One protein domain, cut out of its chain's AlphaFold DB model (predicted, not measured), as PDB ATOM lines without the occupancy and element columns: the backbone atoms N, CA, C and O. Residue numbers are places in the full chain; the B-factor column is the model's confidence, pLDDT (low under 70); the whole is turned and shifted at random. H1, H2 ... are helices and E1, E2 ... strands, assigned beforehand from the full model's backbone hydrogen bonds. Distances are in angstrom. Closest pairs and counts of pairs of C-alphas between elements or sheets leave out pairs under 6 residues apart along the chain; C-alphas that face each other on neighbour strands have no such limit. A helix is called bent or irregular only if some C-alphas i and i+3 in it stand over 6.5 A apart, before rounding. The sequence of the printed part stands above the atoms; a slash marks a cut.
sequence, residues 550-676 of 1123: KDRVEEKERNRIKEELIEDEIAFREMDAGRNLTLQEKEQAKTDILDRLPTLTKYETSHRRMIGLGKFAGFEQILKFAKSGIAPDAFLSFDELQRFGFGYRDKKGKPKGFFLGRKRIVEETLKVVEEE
ATOM      1  N   LYS A 550     234.273 205.157 234.634       51.94
ATOM      2  CA  LYS A 550     233.595 204.598 233.455       51.94
ATOM      3  C   LYS A 550     232.358 203.752 233.797       51.94
ATOM      4  O   LYS A 550     231.563 203.451 232.907       51.94
ATOM      5  N   ASP A 551     232.175 203.372 235.064       58.47
ATOM      6  CA  ASP A 551     231.095 202.476 235.469       58.47
ATOM      7  C   ASP A 551     229.772 203.222 235.622       58.47
ATOM      8  O   ASP A 551     229.670 204.292 236.237       58.47
ATOM      9  N   ARG A 552     228.713 202.593 235.110       60.41
ATOM     10  CA  ARG A 552     227.338 203.012 235.374       60.41
ATOM     11  C   ARG A 552     226.943 202.603 236.783       60.41
ATOM     12  O   ARG A 552     227.232 201.491 237.218       60.41
ATOM     13  N   VAL A 553     226.194 203.466 237.463       68.00
ATOM     14  CA  VAL A 553     225.653 203.182 238.801       68.00
ATOM     15  C   VAL A 553     224.868 201.854 238.822       68.00
ATOM     16  O   VAL A 553     223.990 201.634 237.981       68.00
ATOM     17  N   GLU A 554     225.138 200.989 239.810       70.88
ATOM     18  CA  GLU A 554     224.418 199.724 240.051       70.88
ATOM     19  C   GLU A 554     222.912 199.917 240.279       70.88
ATOM     20  O   GLU A 554     222.484 200.924 240.830       70.88
ATOM     21  N   GLU A 555     222.075 198.924 239.970       69.81
ATOM     22  CA  GLU A 555     220.612 199.074 240.063       69.81
ATOM     23  C   GLU A 555     220.079 199.412 241.461       69.81
ATOM     24  O   GLU A 555     219.169 200.232 241.609       69.81
ATOM     25  N   LYS A 556     220.670 198.815 242.498       73.81
ATOM     26  CA  LYS A 556     220.321 199.084 243.895       73.81
ATOM     27  C   LYS A 556     220.625 200.539 244.273       73.81
ATOM     28  O   LYS A 556     219.790 201.200 244.887       73.81
ATOM     29  N   GLU A 557     221.780 201.045 243.846       71.94
ATOM     30  CA  GLU A 557     222.203 202.431 244.062       71.94
ATOM     31  C   GLU A 557     221.409 203.402 243.162       71.94
ATOM     32  O   GLU A 557     220.958 204.430 243.654       71.94
ATOM     33  N   ARG A 558     221.097 203.066 241.895       74.75
ATOM     34  CA  ARG A 558     220.234 203.884 241.008       74.75
ATOM     35  C   ARG A 558     218.889 204.192 241.661       74.75
ATOM     36  O   ARG A 558     218.418 205.323 241.576       74.75
ATOM     37  N   ASN A 559     218.284 203.211 242.330       77.00
ATOM     38  CA  ASN A 559     217.010 203.398 243.028       77.00
ATOM     39  C   ASN A 559     217.124 204.309 244.265       77.00
ATOM     40  O   ASN A 559     216.194 205.070 244.520       77.00
ATOM     41  N   ARG A 560     218.258 204.305 244.980       79.38
ATOM     42  CA  ARG A 560     218.543 205.252 246.076       79.38
ATOM     43  C   ARG A 560     218.814 206.668 245.551       79.38
ATOM     44  O   ARG A 560     218.218 207.634 246.016       79.38
ATOM     45  N   ILE A 561     219.675 206.779 244.537       76.06
ATOM     46  CA  ILE A 561     220.056 208.036 243.874       76.06
ATOM     47  C   ILE A 561     218.836 208.756 243.287       76.06
ATOM     48  O   ILE A 561     218.741 209.980 243.374       76.06
ATOM     49  N   LYS A 562     217.896 208.000 242.714       81.25
ATOM     50  CA  LYS A 562     216.663 208.493 242.091       81.25
ATOM     51  C   LYS A 562     215.876 209.458 242.972       81.25
ATOM     52  O   LYS A 562     215.591 210.566 242.531       81.25
ATOM     53  N   GLU A 563     215.503 209.045 244.180       77.44
ATOM     54  CA  GLU A 563     214.607 209.841 245.028       77.44
ATOM     55  C   GLU A 563     215.301 211.128 245.499       77.44
ATOM     56  O   GLU A 563     214.745 212.220 245.370       77.44
ATOM     57  N   GLU A 564     216.563 211.021 245.918       78.69
ATOM     58  CA  GLU A 564     217.344 212.166 246.388       78.69
ATOM     59  C   GLU A 564     217.703 213.176 245.292       78.69
ATOM     60  O   GLU A 564     217.610 214.384 245.524       78.69
ATOM     61  N   LEU A 565     218.092 212.721 244.092       80.00
ATOM     62  CA  LEU A 565     218.370 213.640 242.984       80.00
ATOM     63  C   LEU A 565     217.116 214.407 242.564       80.00
ATOM     64  O   LEU A 565     217.231 215.585 242.240       80.00
ATOM     65  N   ILE A 566     215.933 213.781 242.581       83.88
ATOM     66  CA  ILE A 566     214.681 214.442 242.185       83.88
ATOM     67  C   ILE A 566     214.325 215.571 243.162       83.88
ATOM     68  O   ILE A 566     214.004 216.676 242.716       83.88
ATOM     69  N   GLU A 567     214.407 215.339 244.477       80.94
ATOM     70  CA  GLU A 567     214.106 216.385 245.464       80.94
ATOM     71  C   GLU A 567     215.095 217.558 245.398       80.94
ATOM     72  O   GLU A 567     214.673 218.720 245.336       80.94
ATOM     73  N   ASP A 568     216.400 217.272 245.366       77.69
ATOM     74  CA  ASP A 568     217.427 218.316 245.359       77.69
ATOM     75  C   ASP A 568     217.535 219.038 244.009       77.69
ATOM     76  O   ASP A 568     217.820 220.233 243.999       77.69
ATOM     77  N   GLU A 569     217.250 218.389 242.875       81.06
ATOM     78  CA  GLU A 569     217.169 219.057 241.567       81.06
ATOM     79  C   GLU A 569     216.003 220.040 241.511       81.06
ATOM     80  O   GLU A 569     216.168 221.194 241.104       81.06
ATOM     81  N   ILE A 570     214.824 219.616 241.974       84.69
ATOM     82  CA  ILE A 570     213.672 220.507 242.106       84.69
ATOM     83  C   ILE A 570     214.048 221.690 243.003       84.69
ATOM     84  O   ILE A 570     213.787 222.840 242.645       84.69
ATOM     85  N   ALA A 571     214.687 221.439 244.145       81.56
ATOM     86  CA  ALA A 571     215.058 222.496 245.075       81.56
ATOM     87  C   ALA A 571     216.180 223.416 244.545       81.56
ATOM     88  O   ALA A 571     216.151 224.615 244.831       81.56
ATOM     89  N   PHE A 572     217.116 222.899 243.742       79.69
ATOM     90  CA  PHE A 572     218.193 223.647 243.083       79.69
ATOM     91  C   PHE A 572     217.665 224.533 241.950       79.69
ATOM     92  O   PHE A 572     217.897 225.744 241.969       79.69
ATOM     93  N   ARG A 573     216.851 223.987 241.035       83.44
ATOM     94  CA  ARG A 573     216.156 224.775 240.000       83.44
ATOM     95  C   ARG A 573     215.255 225.852 240.618       83.44
ATOM     96  O   ARG A 573     215.164 226.958 240.092       83.44
ATOM     97  N   GLU A 574     214.634 225.583 241.772       84.50
ATOM     98  CA  GLU A 574     213.895 226.592 242.548       84.50
ATOM     99  C   GLU A 574     214.769 227.683 243.199       84.50
ATOM    100  O   GLU A 574     214.251 228.732 243.601       84.50
ATOM    101  N   MET A 575     216.073 227.454 243.374       77.81
ATOM    102  CA  MET A 575     217.004 228.497 243.809       77.81
ATOM    103  C   MET A 575     217.446 229.368 242.645       77.81
ATOM    104  O   MET A 575     217.392 230.589 242.771       77.81
ATOM    105  N   ASP A 576     217.859 228.749 241.540       77.62
ATOM    106  CA  ASP A 576     218.379 229.455 240.369       77.62
ATOM    107  C   ASP A 576     217.292 230.318 239.705       77.62
ATOM    108  O   ASP A 576     217.468 231.519 239.506       77.62
ATOM    109  N   ALA A 577     216.082 229.769 239.540       82.06
ATOM    110  CA  ALA A 577     214.918 230.529 239.078       82.06
ATOM    111  C   ALA A 577     214.421 231.596 240.085       82.06
ATOM    112  O   ALA A 577     213.497 232.351 239.774       82.06
ATOM    113  N   GLY A 578     214.961 231.635 241.311       83.00
ATOM    114  CA  GLY A 578     214.580 232.572 242.377       83.00
ATOM    115  C   GLY A 578     213.151 232.408 242.921       83.00
ATOM    116  O   GLY A 578     212.683 233.248 243.695       83.00
ATOM    117  N   ARG A 579     212.438 231.347 242.525       85.25
ATOM    118  CA  ARG A 579     211.012 231.111 242.801       85.25
ATOM    119  C   ARG A 579     210.719 229.625 242.960       85.25
ATOM    120  O   ARG A 579     211.477 228.783 242.496       85.25
ATOM    121  N   ASN A 580     209.556 229.301 243.516       86.31
ATOM    122  CA  ASN A 580     209.074 227.926 243.460       86.31
ATOM    123  C   ASN A 580     208.674 227.545 242.017       86.31
ATOM    124  O   ASN A 580     208.173 228.377 241.247       86.31
ATOM    125  N   LEU A 581     208.919 226.288 241.652       88.12
ATOM    126  CA  LEU A 581     208.598 225.729 240.340       88.12
ATOM    127  C   LEU A 581     207.111 225.350 240.279       88.12
ATOM    128  O   LEU A 581     206.531 224.940 241.288       88.12
ATOM    129  N   THR A 582     206.486 225.464 239.103       91.00
ATOM    130  CA  THR A 582     205.133 224.921 238.896       91.00
ATOM    131  C   THR A 582     205.159 223.393 238.920       91.00
ATOM    132  O   THR A 582     206.199 222.780 238.694       91.00
ATOM    133  N   LEU A 583     204.004 222.754 239.144       89.19
ATOM    134  CA  LEU A 583     203.906 221.289 239.131       89.19
ATOM    135  C   LEU A 583     204.444 220.683 237.819       89.19
ATOM    136  O   LEU A 583     205.173 219.701 237.859       89.19
ATOM    137  N   GLN A 584     204.174 221.326 236.678       89.38
ATOM    138  CA  GLN A 584     204.705 220.925 235.371       89.38
ATOM    139  C   GLN A 584     206.240 220.998 235.301       89.38
ATOM    140  O   GLN A 584     206.862 220.120 234.721       89.38
ATOM    141  N   GLU A 585     206.867 222.015 235.899       87.44
ATOM    142  CA  GLU A 585     208.333 222.120 235.945       87.44
ATOM    143  C   GLU A 585     208.967 221.082 236.880       87.44
ATOM    144  O   GLU A 585     210.089 220.646 236.631       87.44
ATOM    145  N   LYS A 586     208.258 220.680 237.942       88.56
ATOM    146  CA  LYS A 586     208.704 219.632 238.872       88.56
ATOM    147  C   LYS A 586     208.591 218.241 238.261       88.56
ATOM    148  O   LYS A 586     209.542 217.474 238.343       88.56
ATOM    149  N   GLU A 587     207.472 217.945 237.605       87.94
ATOM    150  CA  GLU A 587     207.312 216.703 236.847       87.94
ATOM    151  C   GLU A 587     208.284 216.645 235.658       87.94
ATOM    152  O   GLU A 587     208.874 215.595 235.441       87.94
ATOM    153  N   GLN A 588     208.574 217.764 234.975       87.81
ATOM    154  CA  GLN A 588     209.627 217.791 233.952       87.81
ATOM    155  C   GLN A 588     211.011 217.489 234.543       87.81
ATOM    156  O   GLN A 588     211.677 216.593 234.049       87.81
ATOM    157  N   ALA A 589     211.431 218.158 235.627       83.31
ATOM    158  CA  ALA A 589     212.729 217.888 236.267       83.31
ATOM    159  C   ALA A 589     212.869 216.426 236.741       83.31
ATOM    160  O   ALA A 589     213.940 215.830 236.660       83.31
ATOM    161  N   LYS A 590     211.763 215.838 237.201       86.69
ATOM    162  CA  LYS A 590     211.646 214.425 237.562       86.69
ATOM    163  C   LYS A 590     211.778 213.506 236.342       86.69
ATOM    164  O   LYS A 590     212.514 212.529 236.430       86.69
ATOM    165  N   THR A 591     211.138 213.817 235.212       86.25
ATOM    166  CA  THR A 591     211.326 213.094 233.940       86.25
ATOM    167  C   THR A 591     212.762 213.221 233.424       86.25
ATOM    168  O   THR A 591     213.374 212.199 233.136       86.25
ATOM    169  N   ASP A 592     213.342 214.427 233.420       82.88
ATOM    170  CA  ASP A 592     214.727 214.684 232.986       82.88
ATOM    171  C   ASP A 592     215.742 213.785 233.726       82.88
ATOM    172  O   ASP A 592     216.724 213.331 233.138       82.88
ATOM    173  N   ILE A 593     215.507 213.522 235.020       80.88
ATOM    174  CA  ILE A 593     216.315 212.598 235.830       80.88
ATOM    175  C   ILE A 593     215.968 211.139 235.535       80.88
ATOM    176  O   ILE A 593     216.877 210.327 235.385       80.88
ATOM    177  N   LEU A 594     214.679 210.786 235.456       80.44
ATOM    178  CA  LEU A 594     214.239 209.413 235.177       80.44
ATOM    179  C   LEU A 594     214.822 208.870 233.867       80.44
ATOM    180  O   LEU A 594     215.261 207.720 233.843       80.44
ATOM    181  N   ASP A 595     214.892 209.709 232.835       82.44
ATOM    182  CA  ASP A 595     215.440 209.357 231.523       82.44
ATOM    183  C   ASP A 595     216.977 209.197 231.548       82.44
ATOM    184  O   ASP A 595     217.526 208.410 230.778       82.44
ATOM    185  N   ARG A 596     217.682 209.898 232.455       74.94
ATOM    186  CA  ARG A 596     219.157 209.873 232.592       74.94
ATOM    187  C   ARG A 596     219.690 208.860 233.615       74.94
ATOM    188  O   ARG A 596     220.833 208.425 233.504       74.94
ATOM    189  N   LEU A 597     218.889 208.440 234.598       73.06
ATOM    190  CA  LEU A 597     219.285 207.462 235.630       73.06
ATOM    191  C   LEU A 597     219.967 206.177 235.097       73.06
ATOM    192  O   LEU A 597     220.893 205.711 235.761       73.06
ATOM    193  N   PRO A 598     219.574 205.583 233.946       67.06
ATOM    194  CA  PRO A 598     220.219 204.377 233.405       67.06
ATOM    195  C   PRO A 598     221.616 204.593 232.794       67.06
ATOM    196  O   PRO A 598     222.281 203.615 232.433       67.06
ATOM    197  N   THR A 599     222.048 205.847 232.626       67.25
ATOM    198  CA  THR A 599     223.342 206.214 232.026       67.25
ATOM    199  C   THR A 599     224.284 206.935 232.984       67.25
ATOM    200  O   THR A 599     225.450 207.065 232.634       67.25
ATOM    201  N   LEU A 600     223.823 207.349 234.175       70.31
ATOM    202  CA  LEU A 600     224.645 208.100 235.132       70.31
ATOM    203  C   LEU A 600     225.967 207.389 235.470       70.31
ATOM    204  O   LEU A 600     225.985 206.248 235.947       70.31
ATOM    205  N   THR A 601     227.050 208.135 235.296       74.56
ATOM    206  CA  THR A 601     228.437 207.798 235.637       74.56
ATOM    207  C   THR A 601     228.793 208.185 237.077       74.56
ATOM    208  O   THR A 601     228.092 208.970 237.741       74.56
ATOM    209  N   LYS A 602     229.944 207.704 237.578       77.12
ATOM    210  CA  LYS A 602     230.503 208.211 238.846       77.12
ATOM    211  C   LYS A 602     230.942 209.684 238.753       77.12
ATOM    212  O   LYS A 602     230.904 210.359 239.780       77.12
ATOM    213  N   TYR A 603     231.265 210.224 237.565       82.69
ATOM    214  CA  TYR A 603     231.588 211.655 237.398       82.69
ATOM    215  C   TYR A 603     230.361 212.563 237.528       82.69
ATOM    216  O   TYR A 603     230.384 213.491 238.340       82.69
ATOM    217  N   GLU A 604     229.265 212.272 236.819       81.00
ATOM    218  CA  GLU A 604     228.002 213.023 236.943       81.00
ATOM    219  C   GLU A 604     227.526 213.070 238.397       81.00
ATOM    220  O   GLU A 604     227.125 214.113 238.915       81.00
ATOM    221  N   THR A 605     227.640 211.938 239.092       84.19
ATOM    222  CA  THR A 605     227.263 211.800 240.503       84.19
ATOM    223  C   THR A 605     228.372 212.195 241.491       84.19
ATOM    224  O   THR A 605     228.127 212.190 242.697       84.19
ATOM    225  N   SER A 606     229.555 212.624 241.021       86.38
ATOM    226  CA  SER A 606     230.705 213.000 241.872       86.38
ATOM    227  C   SER A 606     230.379 214.141 242.835       86.38
ATOM    228  O   SER A 606     230.921 214.209 243.934       86.38
ATOM    229  N   HIS A 607     229.409 214.987 242.478       88.00
ATOM    230  CA  HIS A 607     228.892 216.049 243.333       88.00
ATOM    231  C   HIS A 607     228.221 215.572 244.630       88.00
ATOM    232  O   HIS A 607     227.943 216.400 245.493       88.00
ATOM    233  N   ARG A 608     227.987 214.263 244.797       88.50
ATOM    234  CA  ARG A 608     227.533 213.633 246.046       88.50
ATOM    235  C   ARG A 608     228.405 212.441 246.473       88.50
ATOM    236  O   ARG A 608     227.950 211.636 247.272       88.50
ATOM    237  N   ARG A 609     229.640 212.304 245.975       88.31
ATOM    238  CA  ARG A 609     230.608 211.269 246.405       88.31
ATOM    239  C   ARG A 609     231.802 211.956 247.070       88.31
ATOM    240  O   ARG A 609     232.164 213.057 246.656       88.31
ATOM    241  N   MET A 610     232.415 211.346 248.086       87.50
ATOM    242  CA  MET A 610     233.504 211.991 248.848       87.50
ATOM    243  C   MET A 610     234.680 212.365 247.934       87.50
ATOM    244  O   MET A 610     235.161 213.494 247.975       87.50
ATOM    245  N   ILE A 611     235.019 211.476 247.001       83.06
ATOM    246  CA  ILE A 611     235.935 211.701 245.870       83.06
ATOM    247  C   ILE A 611     235.737 213.066 245.177       83.06
ATOM    248  O   ILE A 611     236.665 213.868 245.093       83.06
ATOM    249  N   GLY A 612     234.517 213.390 244.733       83.81
ATOM    250  CA  GLY A 612     234.236 214.654 244.035       83.81
ATOM    251  C   GLY A 612     234.087 215.867 244.953       83.81
ATOM    252  O   GLY A 612     234.009 217.001 244.477       83.81
ATOM    253  N   LEU A 613     234.051 215.643 246.267       88.19
ATOM    254  CA  LEU A 613     233.938 216.673 247.295       88.19
ATOM    255  C   LEU A 613     235.279 216.982 247.985       88.19
ATOM    256  O   LEU A 613     235.355 217.985 248.692       88.19
ATOM    257  N   GLY A 614     236.336 216.197 247.736       84.00
ATOM    258  CA  GLY A 614     237.665 216.350 248.346       84.00
ATOM    259  C   GLY A 614     238.246 217.764 248.238       84.00
ATOM    260  O   GLY A 614     238.718 218.309 249.231       84.00
ATOM    261  N   LYS A 615     238.075 218.430 247.085       79.12
ATOM    262  CA  LYS A 615     238.475 219.837 246.850       79.12
ATOM    263  C   LYS A 615     237.861 220.861 247.825       79.12
ATOM    264  O   LYS A 615     238.319 221.999 247.882       79.12
ATOM    265  N   PHE A 616     236.797 220.492 248.541       84.25
ATOM    266  CA  PHE A 616     236.080 221.342 249.501       84.25
ATOM    267  C   PHE A 616     236.226 220.860 250.953       84.25
ATOM    268  O   PHE A 616     235.577 221.402 251.849       84.25
ATOM    269  N   ALA A 617     237.039 219.831 251.180       87.38
ATOM    270  CA  ALA A 617     237.385 219.322 252.494       87.38
ATOM    271  C   ALA A 617     238.696 219.943 253.008       87.38
ATOM    272  O   ALA A 617     239.456 220.563 252.265       87.38
ATOM    273  N   GLY A 618     238.952 219.738 254.296       88.75
ATOM    274  CA  GLY A 618     240.295 219.647 254.859       88.75
ATOM    275  C   GLY A 618     240.384 218.375 255.703       88.75
ATOM    276  O   GLY A 618     239.417 217.605 255.778       88.75
ATOM    277  N   PHE A 619     241.521 218.181 256.364       90.56
ATOM    278  CA  PHE A 619     241.821 216.987 257.163       90.56
ATOM    279  C   PHE A 619     240.663 216.497 258.066       90.56
ATOM    280  O   PHE A 619     240.259 215.337 257.991       90.56
ATOM    281  N   GLU A 620     240.061 217.384 258.869       89.69
ATOM    282  CA  GLU A 620     238.983 217.038 259.815       89.69
ATOM    283  C   GLU A 620     237.720 216.473 259.137       89.69
ATOM    284  O   GLU A 620     237.068 215.571 259.671       89.69
ATOM    285  N   GLN A 621     237.352 216.971 257.949       90.69
ATOM    286  CA  GLN A 621     236.211 216.436 257.202       90.69
ATOM    287  C   GLN A 621     236.507 215.031 256.663       90.69
ATOM    288  O   GLN A 621     235.629 214.168 256.742       90.69
ATOM    289  N   ILE A 622     237.725 214.786 256.161       91.12
ATOM    290  CA  ILE A 622     238.109 213.469 255.636       91.12
ATOM    291  C   ILE A 622     238.273 212.452 256.774       91.12
ATOM    292  O   ILE A 622     237.716 211.360 256.683       91.12
ATOM    293  N   LEU A 623     238.926 212.805 257.888       91.00
ATOM    294  CA  LEU A 623     239.047 211.923 259.058       91.00
ATOM    295  C   LEU A 623     237.664 211.538 259.609       91.00
ATOM    296  O   LEU A 623     237.396 210.368 259.888       91.00
ATOM    297  N   LYS A 624     236.735 212.500 259.697       91.81
ATOM    298  CA  LYS A 624     235.339 212.249 260.090       91.81
ATOM    299  C   LYS A 624     234.596 211.342 259.102       91.81
ATOM    300  O   LYS A 624     233.727 210.575 259.526       91.81
ATOM    301  N   PHE A 625     234.913 211.431 257.811       92.38
ATOM    302  CA  PHE A 625     234.378 210.541 256.784       92.38
ATOM    303  C   PHE A 625     234.946 209.121 256.916       92.38
ATOM    304  O   PHE A 625     234.174 208.173 257.031       92.38
ATOM    305  N   ALA A 626     236.266 208.962 257.003       91.19
ATOM    306  CA  ALA A 626     236.925 207.662 257.128       91.19
ATOM    307  C   ALA A 626     236.503 206.910 258.410       91.19
ATOM    308  O   ALA A 626     236.179 205.719 258.357       91.19
ATOM    309  N   LYS A 627     236.347 207.634 259.534       90.81
ATOM    310  CA  LYS A 627     235.760 207.124 260.794       90.81
ATOM    311  C   LYS A 627     234.296 206.675 260.677       90.81
ATOM    312  O   LYS A 627     233.791 206.024 261.587       90.81
ATOM    313  N   SER A 628     233.591 207.001 259.590       90.50
ATOM    314  CA  SER A 628     232.226 206.510 259.348       90.50
ATOM    315  C   SER A 628     232.170 205.138 258.666       90.50
ATOM    316  O   SER A 628     231.123 204.497 258.717       90.50
ATOM    317  N   GLY A 629     233.265 204.687 258.041       85.94
ATOM    318  CA  GLY A 629     233.322 203.423 257.297       85.94
ATOM    319  C   GLY A 629     232.542 203.399 255.975       85.94
ATOM    320  O   GLY A 629     232.420 202.334 255.376       85.94
ATOM    321  N   ILE A 630     232.019 204.540 255.515       86.06
ATOM    322  CA  ILE A 630     231.414 204.686 254.185       86.06
ATOM    323  C   ILE A 630     232.528 204.643 253.123       86.06
ATOM    324  O   ILE A 630     233.597 205.218 253.325       86.06
ATOM    325  N   ALA A 631     232.291 203.967 251.995       82.62
ATOM    326  CA  ALA A 631     233.272 203.861 250.914       82.62
ATOM    327  C   ALA A 631     233.520 205.222 250.211       82.62
ATOM    328  O   ALA A 631     232.559 205.974 250.022       82.62
ATOM    329  N   PRO A 632     234.763 205.530 249.778       79.88
ATOM    330  CA  PRO A 632     235.131 206.752 249.041       79.88
ATOM    331  C   PRO A 632     234.188 207.156 247.899       79.88
ATOM    332  O   PRO A 632     233.893 208.342 247.704       79.88
ATOM    333  N   ASP A 633     233.710 206.162 247.150       76.62
ATOM    334  CA  ASP A 633     232.875 206.323 245.967       76.62
ATOM    335  C   ASP A 633     231.377 206.137 246.235       76.62
ATOM    336  O   ASP A 633     230.587 206.305 245.310       76.62
ATOM    337  N   ALA A 634     230.944 205.851 247.467       81.88
ATOM    338  CA  ALA A 634     229.524 205.716 247.791       81.88
ATOM    339  C   ALA A 634     228.763 207.034 247.568       81.88
ATOM    340  O   ALA A 634     229.278 208.125 247.836       81.88
ATOM    341  N   PHE A 635     227.509 206.954 247.110       85.44
ATOM    342  CA  PHE A 635     226.653 208.136 247.040       85.44
ATOM    343  C   PHE A 635     226.237 208.552 248.452       85.44
ATOM    344  O   PHE A 635     225.659 207.770 249.211       85.44
ATOM    345  N   LEU A 636     226.526 209.796 248.808       88.50
ATOM    346  CA  LEU A 636     226.177 210.378 250.094       88.50
ATOM    347  C   LEU A 636     224.794 211.007 249.994       88.50
ATOM    348  O   LEU A 636     224.530 211.815 249.098       88.50
ATOM    349  N   SER A 637     223.926 210.648 250.934       86.94
ATOM    350  CA  SER A 637     222.621 211.276 251.100       86.94
ATOM    351  C   SER A 637     222.744 212.737 251.523       86.94
ATOM    352  O   SER A 637     223.786 213.161 252.025       86.94
ATOM    353  N   PHE A 638     221.676 213.528 251.387       86.75
ATOM    354  CA  PHE A 638     221.694 214.920 251.844       86.75
ATOM    355  C   PHE A 638     222.068 215.033 253.333       86.75
ATOM    356  O   PHE A 638     222.843 215.910 253.723       86.75
ATOM    357  N   ASP A 639     221.558 214.130 254.172       87.19
ATOM    358  CA  ASP A 639     221.837 214.146 255.607       87.19
ATOM    359  C   ASP A 639     223.268 213.672 255.923       87.19
ATOM    360  O   ASP A 639     223.876 214.167 256.873       87.19
ATOM    361  N   GLU A 640     223.870 212.813 255.091       91.25
ATOM    362  CA  GLU A 640     225.307 212.495 255.149       91.25
ATOM    363  C   GLU A 640     226.167 213.688 254.697       91.25
ATOM    364  O   GLU A 640     227.104 214.069 255.398       91.25
ATOM    365  N   LEU A 641     225.806 214.369 253.605       91.56
ATOM    366  CA  LEU A 641     226.454 215.618 253.183       91.56
ATOM    367  C   LEU A 641     226.382 216.683 254.288       91.56
ATOM    368  O   LEU A 641     227.365 217.384 254.528       91.56
ATOM    369  N   GLN A 642     225.262 216.778 255.012       90.81
ATOM    370  CA  GLN A 642     225.131 217.665 256.169       90.81
ATOM    371  C   GLN A 642     225.931 217.175 257.390       90.81
ATOM    372  O   GLN A 642     226.530 217.991 258.092       90.81
ATOM    373  N   ARG A 643     226.018 215.858 257.629       91.38
ATOM    374  CA  ARG A 643     226.860 215.252 258.682       91.38
ATOM    375  C   ARG A 643     228.345 215.560 258.475       91.38
ATOM    376  O   ARG A 643     229.040 215.825 259.462       91.38
ATOM    377  N   PHE A 644     228.829 215.543 257.234       91.31
ATOM    378  CA  PHE A 644     230.235 215.800 256.892       91.31
ATOM    379  C   PHE A 644     230.550 217.278 256.580       91.31
ATOM    380  O   PHE A 644     231.715 217.655 256.542       91.31
ATOM    381  N   GLY A 645     229.533 218.141 256.458       90.06
ATOM    382  CA  GLY A 645     229.690 219.597 256.293       90.06
ATOM    383  C   GLY A 645     229.662 220.100 254.844       90.06
ATOM    384  O   GLY A 645     229.772 221.303 254.610       90.06
ATOM    385  N   PHE A 646     229.452 219.213 253.870       91.56
ATOM    386  CA  PHE A 646     229.294 219.560 252.453       91.56
ATOM    387  C   PHE A 646     227.898 220.098 252.108       91.56
ATOM    388  O   PHE A 646     227.732 220.704 251.045       91.56
ATOM    389  N   GLY A 647     226.914 219.914 253.000       89.94
ATOM    390  CA  GLY A 647     225.532 220.385 252.878       89.94
ATOM    391  C   GLY A 647     224.985 221.066 254.145       89.94
ATOM    392  O   GLY A 647     225.494 220.868 255.244       89.94
ATOM    393  N   TYR A 648     223.932 221.874 254.001       90.31
ATOM    394  CA  TYR A 648     223.058 222.366 255.077       90.31
ATOM    395  C   TYR A 648     221.708 222.837 254.512       90.31
ATOM    396  O   TYR A 648     221.654 223.343 253.391       90.31
ATOM    397  N   ARG A 649     220.601 222.717 255.257       86.94
ATOM    398  CA  ARG A 649     219.310 223.314 254.844       86.94
ATOM    399  C   ARG A 649     219.198 224.776 255.285       86.94
ATOM    400  O   ARG A 649     219.554 225.137 256.407       86.94
ATOM    401  N   ASP A 650     218.700 225.634 254.398       86.06
ATOM    402  CA  ASP A 650     218.494 227.058 254.666       86.06
ATOM    403  C   ASP A 650     217.239 227.324 255.527       86.06
ATOM    404  O   ASP A 650     216.487 226.423 255.907       86.06
ATOM    405  N   LYS A 651     216.961 228.600 255.826       84.75
ATOM    406  CA  LYS A 651     215.801 229.021 256.643       84.75
ATOM    407  C   LYS A 651     214.429 228.759 255.993       84.75
ATOM    408  O   LYS A 651     213.412 229.060 256.613       84.75
ATOM    409  N   LYS A 652     214.394 228.247 254.760       80.25
ATOM    410  CA  LYS A 652     213.205 227.807 254.015       80.25
ATOM    411  C   LYS A 652     213.209 226.284 253.783       80.25
ATOM    412  O   LYS A 652     212.373 225.799 253.029       80.25
ATOM    413  N   GLY A 653     214.142 225.546 254.397       79.69
ATOM    414  CA  GLY A 653     214.326 224.102 254.227       79.69
ATOM    415  C   GLY A 653     215.074 223.695 252.952       79.69
ATOM    416  O   GLY A 653     215.281 222.502 252.727       79.69
ATOM    417  N   LYS A 654     215.491 224.655 252.114       82.56
ATOM    418  CA  LYS A 654     216.103 224.365 250.815       82.56
ATOM    419  C   LYS A 654     217.595 224.022 250.975       82.56
ATOM    420  O   LYS A 654     218.266 224.651 251.794       82.56
ATOM    421  N   PRO A 655     218.131 223.060 250.210       84.00
ATOM    422  CA  PRO A 655     219.495 222.568 250.363       84.00
ATOM    423  C   PRO A 655     220.537 223.595 249.892       84.00
ATOM    424  O   PRO A 655     220.385 224.234 248.855       84.00
ATOM    425  N   LYS A 656     221.624 223.751 250.641       87.12
ATOM    426  CA  LYS A 656     222.801 224.565 250.308       87.12
ATOM    427  C   LYS A 656     224.070 223.787 250.630       87.12
ATOM    428  O   LYS A 656     224.022 222.843 251.406       87.12
ATOM    429  N   GLY A 657     225.203 224.205 250.072       88.81
ATOM    430  CA  GLY A 657     226.519 223.662 250.409       88.81
ATOM    431  C   GLY A 657     227.450 223.560 249.205       88.81
ATOM    432  O   GLY A 657     227.081 223.947 248.093       88.81
ATOM    433  N   PHE A 658     228.650 223.028 249.437       88.81
ATOM    434  CA  PHE A 658     229.667 222.812 248.404       88.81
ATOM    435  C   PHE A 658     229.201 221.836 247.321       88.81
ATOM    436  O   PHE A 658     229.524 222.022 246.151       88.81
ATOM    437  N   PHE A 659     228.360 220.865 247.688       89.69
ATOM    438  CA  PHE A 659     227.831 219.854 246.772       89.69
ATOM    439  C   PHE A 659     227.060 220.455 245.574       89.69
ATOM    440  O   PHE A 659     227.192 219.971 244.453       89.69
ATOM    441  N   LEU A 660     226.346 221.577 245.758       86.81
ATOM    442  CA  LEU A 660     225.690 222.300 244.654       86.81
ATOM    443  C   LEU A 660     226.678 223.088 243.782       86.81
ATOM    444  O   LEU A 660     226.453 223.241 242.584       86.81
ATOM    445  N   GLY A 661     227.776 223.577 244.366       86.75
ATOM    446  CA  GLY A 661     228.873 224.181 243.606       86.75
ATOM    447  C   GLY A 661     229.566 223.139 242.728       86.75
ATOM    448  O   GLY A 661     229.755 223.369 241.535       86.75
ATOM    449  N   ARG A 662     229.850 221.958 243.292       88.94
ATOM    450  CA  ARG A 662     230.391 220.814 242.550       88.94
ATOM    451  C   ARG A 662     229.444 220.347 241.446       88.94
ATOM    452  O   ARG A 662     229.905 220.128 240.333       88.94
ATOM    453  N   LYS A 663     228.139 220.250 241.732       87.94
ATOM    454  CA  LYS A 663     227.105 219.876 240.753       87.94
ATOM    455  C   LYS A 663     227.151 220.782 239.526       87.94
ATOM    456  O   LYS A 663     227.318 220.288 238.418       87.94
ATOM    457  N   ARG A 664     227.111 222.100 239.743       86.94
ATOM    458  CA  ARG A 664     227.194 223.089 238.666       86.94
ATOM    459  C   ARG A 664     228.474 222.936 237.833       86.94
ATOM    460  O   ARG A 664     228.391 222.985 236.615       86.94
ATOM    461  N   ILE A 665     229.634 222.732 238.466       88.31
ATOM    462  CA  ILE A 665     230.910 222.535 237.751       88.31
ATOM    463  C   ILE A 665     230.852 221.291 236.854       88.31
ATOM    464  O   ILE A 665     231.272 221.355 235.704       88.31
ATOM    465  N   VAL A 666     230.305 220.180 237.356       87.75
ATOM    466  CA  VAL A 666     230.134 218.931 236.595       87.75
ATOM    467  C   VAL A 666     229.183 219.130 235.408       87.75
ATOM    468  O   VAL A 666     229.510 218.730 234.295       87.75
ATOM    469  N   GLU A 667     228.050 219.806 235.615       86.19
ATOM    470  CA  GLU A 667     227.073 220.127 234.562       86.19
ATOM    471  C   GLU A 667     227.647 221.067 233.491       86.19
ATOM    472  O   GLU A 667     227.484 220.814 232.298       86.19
ATOM    473  N   GLU A 668     228.348 222.132 233.893       88.75
ATOM    474  CA  GLU A 668     228.998 223.072 232.972       88.75
ATOM    475  C   GLU A 668     230.158 222.405 232.206       88.75
ATOM    476  O   GLU A 668     230.316 222.657 231.012       88.75
ATOM    477  N   THR A 669     230.916 221.506 232.846       89.00
ATOM    478  CA  THR A 669     232.024 220.769 232.211       89.00
ATOM    479  C   THR A 669     231.515 219.752 231.196       89.00
ATOM    480  O   THR A 669     231.931 219.801 230.038       89.00
ATOM    481  N   LEU A 670     230.594 218.861 231.592       86.94
ATOM    482  CA  LEU A 670     230.011 217.860 230.688       86.94
ATOM    483  C   LEU A 670     229.399 218.526 229.468       86.94
ATOM    484  O   LEU A 670     229.680 218.113 228.351       86.94
ATOM    485  N   LYS A 671     228.661 219.621 229.671       87.06
ATOM    486  CA  LYS A 671     228.069 220.379 228.575       87.06
ATOM    487  C   LYS A 671     229.106 220.866 227.557       87.06
ATOM    488  O   LYS A 671     228.843 220.794 226.363       87.06
ATOM    489  N   VAL A 672     230.278 221.342 227.981       88.12
ATOM    490  CA  VAL A 672     231.339 221.751 227.039       88.12
ATOM    491  C   VAL A 672     231.924 220.541 226.303       88.12
ATOM    492  O   VAL A 672     232.174 220.630 225.101       88.12
ATOM    493  N   VAL A 673     232.098 219.389 226.962       84.94
ATOM    494  CA  VAL A 673     232.580 218.181 226.267       84.94
ATOM    495  C   VAL A 673     231.533 217.650 225.273       84.94
ATOM    496  O   VAL A 673     231.880 217.369 224.127       84.94
ATOM    497  N   GLU A 674     230.259 217.585 225.669       83.06
ATOM    498  CA  GLU A 674     229.135 217.072 224.870       83.06
ATOM    499  C   GLU A 674     228.670 218.020 223.751       83.06
ATOM    500  O   GLU A 674     228.277 217.537 222.692       83.06
ATOM    501  N   GLU A 675     228.690 219.348 223.944       81.69
ATOM    502  CA  GLU A 675     228.229 220.329 222.942       81.69
ATOM    503  C   GLU A 675     229.373 220.954 222.117       81.69
ATOM    504  O   GLU A 675     229.134 221.342 220.971       81.69
ATOM    505  N   GLU A 676     230.604 221.061 222.643       79.88
ATOM    506  CA  GLU A 676     231.715 221.741 221.948       79.88
ATOM    507  C   GLU A 676     232.877 220.835 221.515       79.88
ATOM    508  O   GLU A 676     233.472 221.110 220.471       79.88
TER     509      GLU A 676
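What this domain is: This is residues 550 to 676 of the 1123 residues of an uncharacterized protein of Candidatus Falkowbacteria bacterium RIFOXYA2_FULL_38_12 (UniProt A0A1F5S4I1). A helical hairpin of H1 and H2 makes one side of this domain and the short helices H4 and H5 the other, with H3, H6 and a small two-stranded hairpin, E1 and E2, between them. The long helix H7 starts at the end of E2 and runs past H3, and its last residues, 671 to 676, stick out. The printed part has 127 residues with seven named helices and two named strands, in the order H1 H2 H3 H4 H5 H6 E1 E2 H7; the sheet E1 - E2 is antiparallel and the class is mostly helix. The whole is compact, with a radius of gyration of the C-alphas of 14.7 A and spans of 42 by 38 by 31 A.

Where its parts are: E1 is residues 647 to 649 and E2 residues 655 to 657. H7 follows at once, residues 658 to 676, 26.6 A long, and ends with C-alpha 676 at (231.715, 221.741, 221.948). H1, residues 555 to 576, is 30.5 A long and begins with C-alpha 555 at (220.612, 199.074, 240.063); it has a kink of 33 degrees near residue 564. H2, residues 583 to 596, is 20.1 A long. The short helices are H3, residues 604 to 608; H4, 610 to 616; H5, 619 to 626; and H6, 638 to 644. H3 and H4 are irregular: C-alphas 604 and 607 are 7.1 A apart, and C-alphas 612 and 615 are 7.3 A apart.

How they stand to each other: E1 and E2 form a hairpin, with N 648 and O 656 within hydrogen-bond range at 2.8 A. H6 comes closest to E1 at the C-alphas of Leu 641 and Gly 647, 4.9 A. H1 comes closest to E2 at those of Asp 568 and Pro 655, 6.9 A. H1 and H2, a helical hairpin, touch at a steep tilt of 40 degrees, opposite ways; their closest C-alphas, of Ile 566 and Lys 590, are 5.5 A apart. H7 touches H3, closest at the C-alphas of His 607 and Lys 663, 4.9 A, and touches H4, about perpendicular at 74 degrees, closest at those of Phe 616 and Phe 658, 6.7 A. H5 and H6 only just touch, with 3 pairs of C-alphas within 8 A, closest at Gln 621 and Phe 644, 6.0 A. H2 and H7 are apart. Every O i to N i+4 pair is within hydrogen-bond range in H5, H6 and H7; the counts are 16 of 18 in H1, 9 of 10 in H2, 0 of 1 in H3 and 1 of 3 in H4, with O i to N i+3 pairs within range 1 of 2 in H3 and 2 of 4 in H4.

The domain as a whole: The C-alphas farthest apart, of Gln 584 and Phe 619, are 43.2 A apart. The printed part has no cut, and the link from H5 to H6, 11 residues, is long. The mean pLDDT of the printed part is 83.5; residues 550 to 553, 555 and 598 to 599 are under 70.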